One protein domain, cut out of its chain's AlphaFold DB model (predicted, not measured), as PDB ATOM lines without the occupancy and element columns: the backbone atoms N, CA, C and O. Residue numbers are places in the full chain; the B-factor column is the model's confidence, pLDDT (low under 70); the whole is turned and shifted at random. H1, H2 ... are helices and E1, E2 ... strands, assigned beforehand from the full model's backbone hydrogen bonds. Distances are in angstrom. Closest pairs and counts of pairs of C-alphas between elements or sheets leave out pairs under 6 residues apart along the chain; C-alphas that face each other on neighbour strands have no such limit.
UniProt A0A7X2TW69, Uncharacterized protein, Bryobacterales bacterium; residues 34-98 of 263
ATOM      1  N   ALA A  34     -17.592  14.771  19.602       76.06
ATOM      2  CA  ALA A  34     -18.648  13.834  19.920       76.06
ATOM      3  C   ALA A  34     -19.624  13.850  18.748       76.06
ATOM      4  O   ALA A  34     -20.139  14.904  18.372       76.06
ATOM      5  N   GLU A  35     -19.803  12.694  18.119       88.69
ATOM      6  CA  GLU A  35     -20.724  12.569  17.008       88.69
ATOM      7  C   GLU A  35     -22.138  12.829  17.534       88.69
ATOM      8  O   GLU A  35     -22.585  12.221  18.514       88.69
ATOM      9  N   LEU A  36     -22.834  13.782  16.917       93.06
ATOM     10  CA  LEU A  36     -24.171  14.169  17.345       93.06
ATOM     11  C   LEU A  36     -25.205  13.505  16.445       93.06
ATOM     12  O   LEU A  36     -25.153  13.643  15.223       93.06
ATOM     13  N   ALA A  37     -26.176  12.815  17.035       93.88
ATOM     14  CA  ALA A  37     -27.290  12.253  16.284       93.88
ATOM     15  C   ALA A  37     -28.284  13.367  15.933       93.88
ATOM     16  O   ALA A  37     -28.765  14.076  16.821       93.88
ATOM     17  N   ILE A  38     -28.613  13.506  14.648       95.00
ATOM     18  CA  ILE A  38     -29.623  14.450  14.164       95.00
ATOM     19  C   ILE A  38     -31.002  13.828  14.383       95.00
ATOM     20  O   ILE A  38     -31.321  12.780  13.823       95.00
ATOM     21  N   VAL A  39     -31.823  14.489  15.193       95.12
ATOM     22  CA  VAL A  39     -33.188  14.064  15.527       95.12
ATOM     23  C   VAL A  39     -34.199  14.663  14.554       95.12
ATOM     24  O   VAL A  39     -35.123  13.984  14.120       95.12
ATOM     25  N   SER A  40     -34.036  15.940  14.199       96.12
ATOM     26  CA  SER A  40     -34.892  16.613  13.218       96.12
ATOM     27  C   SER A  40     -34.175  17.783  12.545       96.12
ATOM     28  O   SER A  40     -33.103  18.215  12.977       96.12
ATOM     29  N   THR A  41     -34.755  18.288  11.458       97.12
ATOM     30  CA  THR A  41     -34.197  19.364  10.635       97.12
ATOM     31  C   THR A  41     -35.277  20.393  10.329       97.12
ATOM     32  O   THR A  41     -36.393  20.027   9.970       97.12
ATOM     33  N   HIS A  42     -34.933  21.672  10.445       97.75
ATOM     34  CA  HIS A  42     -35.856  22.800  10.331       97.75
ATOM     35  C   HIS A  42     -35.257  23.903   9.458       97.75
ATOM     36  O   HIS A  42     -34.037  24.051   9.382       97.75
ATOM     37  N   ARG A  43     -36.115  24.696   8.808       96.50
ATOM     38  CA  ARG A  43     -35.702  25.866   8.006       96.50
ATOM     39  C   ARG A  43     -35.632  27.170   8.810       96.50
ATOM     40  O   ARG A  43     -35.001  28.108   8.353       96.50
ATOM     41  N   ALA A  44     -36.269  27.209   9.980       95.62
ATOM     42  CA  ALA A  44     -36.330  28.368  10.872       95.62
ATOM     43  C   ALA A  44     -35.966  27.957  12.306       95.62
ATOM     44  O   ALA A  44     -36.146  26.788  12.681       95.62
ATOM     45  N   ILE A  45     -35.469  28.901  13.106       95.50
ATOM     46  CA  ILE A  45     -34.946  28.610  14.447       95.50
ATOM     47  C   ILE A  45     -36.060  28.271  15.443       95.50
ATOM     48  O   ILE A  45     -35.914  27.360  16.258       95.50
ATOM     49  N   LEU A  46     -37.208  28.948  15.351       95.25
ATOM     50  CA  LEU A  46     -38.307  28.802  16.308       95.25
ATOM     51  C   LEU A  46     -38.905  27.379  16.332       95.25
ATOM     52  O   LEU A  46     -39.037  26.816  17.423       95.25
ATOM     53  N   PRO A  47     -39.225  26.737  15.189       96.69
ATOM     54  CA  PRO A  47     -39.618  25.327  15.174       96.69
ATOM     55  C   PRO A  47     -38.557  24.385  15.762       96.69
ATOM     56  O   PRO A  47     -38.906  23.475  16.515       96.69
ATOM     57  N   ALA A  48     -37.267  24.629  15.493       97.38
ATOM     58  CA  ALA A  48     -36.180  23.828  16.057       97.38
ATOM     59  C   ALA A  48     -36.103  23.962  17.588       97.38
ATOM     60  O   ALA A  48     -35.968  22.961  18.292       97.38
ATOM     61  N   MET A  49     -36.257  25.181  18.115       96.75
ATOM     62  CA  MET A  49     -36.321  25.435  19.558       96.75
ATOM     63  C   MET A  49     -37.511  24.727  20.212       96.75
ATOM     64  O   MET A  49     -37.345  24.095  21.257       96.75
ATOM     65  N   LYS A  50     -38.699  24.778  19.593       96.50
ATOM     66  CA  LYS A  50     -39.889  24.056  20.079       96.50
ATOM     67  C   LYS A  50     -39.652  22.544  20.115       96.50
ATOM     68  O   LYS A  50     -40.013  21.895  21.093       96.50
ATOM     69  N   ALA A  51     -38.998  21.991  19.094       97.19
ATOM     70  CA  ALA A  51     -38.638  20.577  19.056       97.19
ATOM     71  C   ALA A  51     -37.628  20.198  20.156       97.19
ATOM     72  O   ALA A  51     -37.802  19.168  20.805       97.19
ATOM     73  N   VAL A  52     -36.621  21.036  20.438       96.56
ATOM     74  CA  VAL A  52     -35.727  20.836  21.597       96.56
ATOM     75  C   VAL A  52     -36.510  20.863  22.908       96.56
ATOM     76  O   VAL A  52     -36.330  19.975  23.737       96.56
ATOM     77  N   ALA A  53     -37.407  21.836  23.093       95.81
ATOM     78  CA  ALA A  53     -38.226  21.933  24.299       95.81
ATOM     79  C   ALA A  53     -39.096  20.680  24.512       95.81
ATOM     80  O   ALA A  53     -39.167  20.180  25.632       95.81
ATOM     81  N   ALA A  54     -39.678  20.125  23.444       96.56
ATOM     82  CA  ALA A  54     -40.448  18.882  23.497       96.56
ATOM     83  C   ALA A  54     -39.589  17.643  23.820       96.56
ATOM     84  O   ALA A  54     -40.077  16.699  24.435       96.56
ATOM     85  N   LEU A  55     -38.306  17.638  23.434       95.38
ATOM     86  CA  LEU A  55     -37.380  16.535  23.710       95.38
ATOM     87  C   LEU A  55     -36.760  16.590  25.111       95.38
ATOM     88  O   LEU A  55     -36.395  15.538  25.639       95.38
ATOM     89  N   ARG A  56     -36.667  17.774  25.733       93.12
ATOM     90  CA  ARG A  56     -36.019  17.978  27.045       93.12
ATOM     91  C   ARG A  56     -36.422  16.979  28.138       93.12
ATOM     92  O   ARG A  56     -35.509  16.524  28.825       93.12
ATOM     93  N   PRO A  57     -37.703  16.577  28.300       95.12
ATOM     94  CA  PRO A  57     -38.090  15.590  29.315       95.12
ATOM     95  C   PRO A  57     -37.396  14.228  29.166       95.12
ATOM     96  O   PRO A  57     -37.237  13.509  30.146       95.12
ATOM     97  N   THR A  58     -36.976  13.871  27.949       93.56
ATOM     98  CA  THR A  58     -36.329  12.582  27.633       93.56
ATOM     99  C   THR A  58     -34.854  12.720  27.251       93.56
ATOM    100  O   THR A  58     -34.118  11.735  27.229       93.56
ATOM    101  N   SER A  59     -34.396  13.937  26.944       92.25
ATOM    102  CA  SER A  59     -33.026  14.235  26.536       92.25
ATOM    103  C   SER A  59     -32.652  15.656  26.954       92.25
ATOM    104  O   SER A  59     -32.864  16.618  26.217       92.25
ATOM    105  N   SER A  60     -32.062  15.791  28.144       92.06
ATOM    106  CA  SER A  60     -31.599  17.080  28.683       92.06
ATOM    107  C   SER A  60     -30.470  17.714  27.861       92.06
ATOM    108  O   SER A  60     -30.285  18.925  27.902       92.06
ATOM    109  N   GLU A  61     -29.744  16.901  27.095       92.88
ATOM    110  CA  GLU A  61     -28.614  17.307  26.253       92.88
ATOM    111  C   GLU A  61     -29.030  17.667  24.814       92.88
ATOM    112  O   GLU A  61     -28.175  17.955  23.976       92.88
ATOM    113  N   ALA A  62     -30.330  17.623  24.488       94.81
ATOM    114  CA  ALA A  62     -30.813  18.020  23.172       94.81
ATOM    115  C   ALA A  62     -30.606  19.528  22.949       94.81
ATOM    116  O   ALA A  62     -30.956  20.352  23.796       94.81
ATOM    117  N   THR A  63     -30.068  19.900  21.789       96.94
ATOM    118  CA  THR A  63     -29.785  21.299  21.442       96.94
ATOM    119  C   THR A  63     -29.994  21.570  19.953       96.94
ATOM    120  O   THR A  63     -30.171  20.645  19.157       96.94
ATOM    121  N   VAL A  64     -30.000  22.848  19.578       97.62
ATOM    122  CA  VAL A  64     -30.051  23.287  18.180       97.62
ATOM    123  C   VAL A  64     -28.646  23.644  17.709       97.62
ATOM    124  O   VAL A  64     -27.933  24.391  18.378       97.62
ATOM    125  N   VAL A  65     -28.262  23.154  16.532       97.44
ATOM    126  CA  VAL A  65     -27.019  23.535  15.844       97.44
ATOM    127  C   VAL A  65     -27.319  23.988  14.420       97.44
ATOM    128  O   VAL A  65     -28.321  23.585  13.822       97.44
ATOM    129  N   ALA A  66     -26.458  24.830  13.853       97.62
ATOM    130  CA  ALA A  66     -26.554  25.169  12.443       97.62
ATOM    131  C   ALA A  66     -25.968  24.019  11.617       97.62
ATOM    132  O   ALA A  66     -24.888  23.517  11.909       97.62
ATOM    133  N   SER A  67     -26.643  23.631  10.541       97.38
ATOM    134  CA  SER A  67     -26.135  22.628   9.588       97.38
ATOM    135  C   SER A  67     -24.746  22.966   9.032       97.38
ATOM    136  O   SER A  67     -23.944  22.064   8.815       97.38
ATOM    137  N   GLY A  68     -24.421  24.253   8.868       96.75
ATOM    138  CA  GLY A  68     -23.086  24.706   8.457       96.75
ATOM    139  C   GLY A  68     -21.976  24.454   9.490       96.75
ATOM    140  O   GLY A  68     -20.799  24.507   9.132       96.75
ATOM    141  N   ASP A  69     -22.337  24.145  10.740       96.44
ATOM    142  CA  ASP A  69     -21.397  23.755  11.795       96.44
ATOM    143  C   ASP A  69     -21.057  22.246  11.738       96.44
ATOM    144  O   ASP A  69     -20.198  21.776  12.485       96.44
ATOM    145  N   CYS A  70     -21.683  21.479  10.835       96.25
ATOM    146  CA  CYS A  70     -21.428  20.052  10.617       96.25
ATOM    147  C   CYS A  70     -20.603  19.826   9.336       96.25
ATOM    148  O   CYS A  70     -20.884  20.416   8.294       96.25
ATOM    149  N   ALA A  71     -19.612  18.932   9.370       94.19
ATOM    150  CA  ALA A  71     -18.678  18.715   8.256       94.19
ATOM    151  C   ALA A  71     -19.337  18.202   6.956       94.19
ATOM    152  O   ALA A  71     -18.878  18.528   5.864       94.19
ATOM    153  N   THR A  72     -20.413  17.420   7.063       86.94
ATOM    154  CA  THR A  72     -21.062  16.714   5.940       86.94
ATOM    155  C   THR A  72     -22.386  17.340   5.490       86.94
ATOM    156  O   THR A  72     -23.062  16.796   4.618       86.94
ATOM    157  N   SER A  73     -22.790  18.472   6.075       91.19
ATOM    158  CA  SER A  73     -24.089  19.101   5.810       91.19
ATOM    159  C   SER A  73     -23.951  20.396   5.009       91.19
ATOM    160  O   SER A  73     -23.000  21.158   5.170       91.19
ATOM    161  N   ARG A  74     -24.934  20.667   4.144       91.44
ATOM    162  CA  ARG A  74     -25.060  21.972   3.478       91.44
ATOM    163  C   ARG A  74     -25.597  22.996   4.475       91.44
ATOM    164  O   ARG A  74     -26.480  22.666   5.260       91.44
ATOM    165  N   ALA A  75     -25.085  24.222   4.418       92.75
ATOM    166  CA  ALA A  75     -25.577  25.326   5.238       92.75
ATOM    167  C   ALA A  75     -27.023  25.720   4.871       92.75
ATOM    168  O   ALA A  75     -27.495  25.421   3.775       92.75
ATOM    169  N   GLY A  76     -27.704  26.423   5.784       93.88
ATOM    170  CA  GLY A  76     -29.051  26.977   5.572       93.88
ATOM    171  C   GLY A  76     -30.185  26.266   6.322       93.88
ATOM    172  O   GLY A  76     -31.347  26.605   6.129       93.88
ATOM    173  N   LEU A  77     -29.868  25.283   7.166       96.88
ATOM    174  CA  LEU A  77     -30.834  24.568   8.013       96.88
ATOM    175  C   LEU A  77     -30.415  24.572   9.488       96.88
ATOM    176  O   LEU A  77     -29.220  24.634   9.799       96.88
ATOM    177  N   TYR A  78     -31.393  24.398  10.374       97.56
ATOM    178  CA  TYR A  78     -31.206  24.181  11.807       97.56
ATOM    179  C   TYR A  78     -31.474  22.720  12.155       97.56
ATOM    180  O   TYR A  78     -32.487  22.143  11.755       97.56
ATOM    181  N   LEU A  79     -30.555  22.109  12.890       97.50
ATOM    182  CA  LEU A  79     -30.606  20.703  13.260       97.50
ATOM    183  C   LEU A  79     -30.877  20.594  14.753       97.50
ATOM    184  O   LEU A  79     -30.177  21.210  15.554       97.50
ATOM    185  N   VAL A  80     -31.859  19.781  15.123       97.44
ATOM    186  CA  VAL A  80     -32.027  19.354  16.512       97.44
ATOM    187  C   VAL A  80     -31.173  18.121  16.706       97.44
ATOM    188  O   VAL A  80     -31.375  17.115  16.023       97.44
ATOM    189  N   VAL A  81     -30.211  18.207  17.613       95.56
ATOM    190  CA  VAL A  81     -29.197  17.178  17.820       95.56
ATOM    191  C   VAL A  81     -29.119  16.763  19.279       95.56
ATOM    192  O   VAL A  81     -29.527  17.506  20.169       95.56
ATOM    193  N   ARG A  82     -28.571  15.574  19.523       93.19
ATOM    194  CA  ARG A  82     -28.240  15.070  20.862       93.19
ATOM    195  C   ARG A  82     -26.933  14.271  20.824       93.19
ATOM    196  O   ARG A  82     -26.615  13.718  19.766       93.19
ATOM    197  N   PRO A  83     -26.200  14.156  21.945       90.44
ATOM    198  CA  PRO A  83     -25.020  13.301  22.013       90.44
ATOM    199  C   PRO A  83     -25.351  11.848  21.653       90.44
ATOM    200  O   PRO A  83     -26.333  11.284  22.150       90.44
ATOM    201  N   SER A  84     -24.537  11.227  20.798       85.44
ATOM    202  CA  SER A  84     -24.657   9.797  20.514       85.44
ATOM    203  C   SER A  84     -23.914   9.000  21.591       85.44
ATOM    204  O   SER A  84     -22.689   8.955  21.603       85.44
ATOM    205  N   ARG A  85     -24.645   8.374  22.527       77.19
ATOM    206  CA  ARG A  85     -24.051   7.545  23.604       77.19
ATOM    207  C   ARG A  85     -23.587   6.161  23.130       77.19
ATOM    208  O   ARG A  85     -22.900   5.456  23.858       77.19
ATOM    209  N   SER A  86     -23.968   5.770  21.920       73.56
ATOM    210  CA  SER A  86     -23.583   4.524  21.256       73.56
ATOM    211  C   SER A  86     -23.283   4.800  19.785       73.56
ATOM    212  O   SER A  86     -23.620   5.874  19.276       73.56
ATOM    213  N   LYS A  87     -22.654   3.837  19.091       68.69
ATOM    214  CA  LYS A  87     -22.517   3.899  17.632       68.69
ATOM    215  C   LYS A  87     -23.918   4.134  17.052       68.69
ATOM    216  O   LYS A  87     -24.804   3.320  17.337       68.69
ATOM    217  N   PRO A  88     -24.148   5.243  16.331       65.62
ATOM    218  CA  PRO A  88     -25.475   5.558  15.840       65.62
ATOM    219  C   PRO A  88     -25.986   4.374  15.022       65.62
ATOM    220  O   PRO A  88     -25.228   3.750  14.272       65.62
ATOM    221  N   ALA A  89     -27.262   4.023  15.206       71.06
ATOM    222  CA  ALA A  89     -27.898   3.017  14.367       71.06
ATOM    223  C   ALA A  89     -27.652   3.386  12.896       71.06
ATOM    224  O   ALA A  89     -27.665   4.570  12.565       71.06
ATOM    225  N   ALA A  90     -27.451   2.395  12.023       70.00
ATOM    226  CA  ALA A  90     -27.014   2.602  10.634       70.00
ATOM    227  C   ALA A  90     -27.887   3.583   9.816       70.00
ATOM    228  O   ALA A  90     -27.447   4.085   8.787       70.00
ATOM    229  N   ASN A  91     -29.096   3.889  10.293       73.81
ATOM    230  CA  ASN A  91     -30.058   4.784   9.651       73.81
ATOM    231  C   ASN A  91     -30.123   6.195  10.269       73.81
ATOM    232  O   ASN A  91     -30.907   7.026   9.809       73.81
ATOM    233  N   LEU A  92     -29.354   6.484  11.324       83.06
ATOM    234  CA  LEU A  92     -29.335   7.808  11.943       83.06
ATOM    235  C   LEU A  92     -28.366   8.720  11.201       83.06
ATOM    236  O   LEU A  92     -27.197   8.397  11.012       83.06
ATOM    237  N   ARG A  93     -28.855   9.902  10.818       91.94
ATOM    238  CA  ARG A  93     -27.993  10.968  10.309       91.94
ATOM    239  C   ARG A  93     -27.192  11.552  11.461       91.94
ATOM    240  O   ARG A  93     -27.735  11.771  12.546       91.94
ATOM    241  N   THR A  94     -25.927  11.848  11.207       92.88
ATOM    242  CA  THR A  94     -25.020  12.371  12.221       92.88
ATOM    243  C   THR A  94     -24.429  13.710  11.808       92.88
ATOM    244  O   THR A  94     -24.337  14.049  10.627       92.88
ATOM    245  N   CYS A  95     -24.077  14.508  12.809       94.31
ATOM    246  CA  CYS A  95     -23.363  15.759  12.670       94.31
ATOM    247  C   CYS A  95     -22.014  15.613  13.371       94.31
ATOM    248  O   CYS A  95     -21.939  15.533  14.598       94.31
ATOM    249  N   THR A  96     -20.947  15.594  12.577       94.50
ATOM    250  CA  THR A  96     -19.582  15.752  13.075       94.50
ATOM    251  C   THR A  96     -19.238  17.242  13.073       94.50
ATOM    252  O   THR A  96     -19.313  17.859  12.003       94.50
ATOM    253  N   PRO A  97     -18.862  17.835  14.220       94.75
ATOM    254  CA  PRO A  97     -18.480  19.241  14.294       94.75
ATOM    255  C   PRO A  97     -17.382  19.610  13.287       94.75
ATOM    256  O   PRO A  97     -16.333  18.968  13.221       94.75
ATOM    257  N   LYS A  98     -17.607  20.665  12.503       94.31
ATOM    258  CA  LYS A  98     -16.630  21.205  11.554       94.31
ATOM    259  C   LYS A  98     -15.624  22.091  12.290       94.31
ATOM    260  O   LYS A  98     -16.021  22.995  13.024       94.31
TER     261      LYS A  98
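What this domain is: This is residues 34 to 98 of the 263 residues of an uncharacterized protein of Bryobacterales bacterium (UniProt A0A7X2TW69). A small, strongly twisted sheet of three strands, E1, E3 and E2, has one helix, H1, packed along one face. The long link between E2 and E3, 11 residues, loops away from H1, and the last stretch, residues 84 to 98, folds back so that residues 94 to 95 pair briefly with residues 36 to 37 of E1. The printed part has 65 residues, with one named helix and three named strands in the order E1, H1, E2, E3; the sheet runs E1, E3, E2 and is antiparallel throughout. The class is mixed, helices and strands, with 28 of the 65 residues in named elements, under half. The whole is compact and rounded, with a radius of gyration of the C-alphas of 11.0 A and spans of 27 by 27 by 18 A.

Where its parts are: The inner strand E3 is residues 78 to 83, 16.1 A from first to last C-alpha, and ends at C-alpha 83 (-25.020, 13.301, 22.013). The edge strand E1, residues 36 to 42, also measures 16.1 A and begins at C-alpha 36 (-24.171, 14.169, 17.345). The other edge strand, E2, is residues 63 to 66. H1, residues 45 to 55, is 15.4 A long and begins at C-alpha 45 (-34.946, 28.610, 14.447).

How they stand to each other: E1 and E3 are antiparallel neighbours at 156 degrees, with N 39 and O 80 within hydrogen-bond range at 2.8 A and N 78 and O 42 at 2.8 A. E3 and E2, a hairpin, are antiparallel neighbours at 131 degrees, with N 79 and O 65 within range at 2.8 A. The sheet is only just strongly twisted, its C-alphas lying up to 4.4 A off the best plane. H1 is on the sheet at a height of 8.5 A over it, in two layers, the helix on one face of the sheet. It lies over E3 and only just over E1, with 7 and 3 of its C-alphas falling on them, and runs along the strands, at 22 degrees to E3 on the local plane. The closest C-alphas of H1 and E3 are those of Ala 48 and Val 80, 6.1 A apart; those of H1 and E2 are Val 52 and Thr 63, 6.0 A apart. E1, H1 and E2 form a split strand-helix-strand unit, two strands of one sheet with a helix between them along the chain and E3 between them in the sheet, and its crossover is right-handed. In H1 every O i to N i+4 pair is within hydrogen-bond range.

The domain as a whole: The two C-alphas farthest apart are those of Pro 57 and Arg 74, at 29.6 A. The printed part has no cut. The link from E1 to H1 is tight, that from H1 to E2 short, and that from E2 to E3 long, with 11 residues. Residues 84 to 98 hold no named element, and residues 94 to 95 pair antiparallel with residues 36 to 37 of E1. The mean pLDDT of the printed part is 91.8, and residues 87 to 88 are under 70.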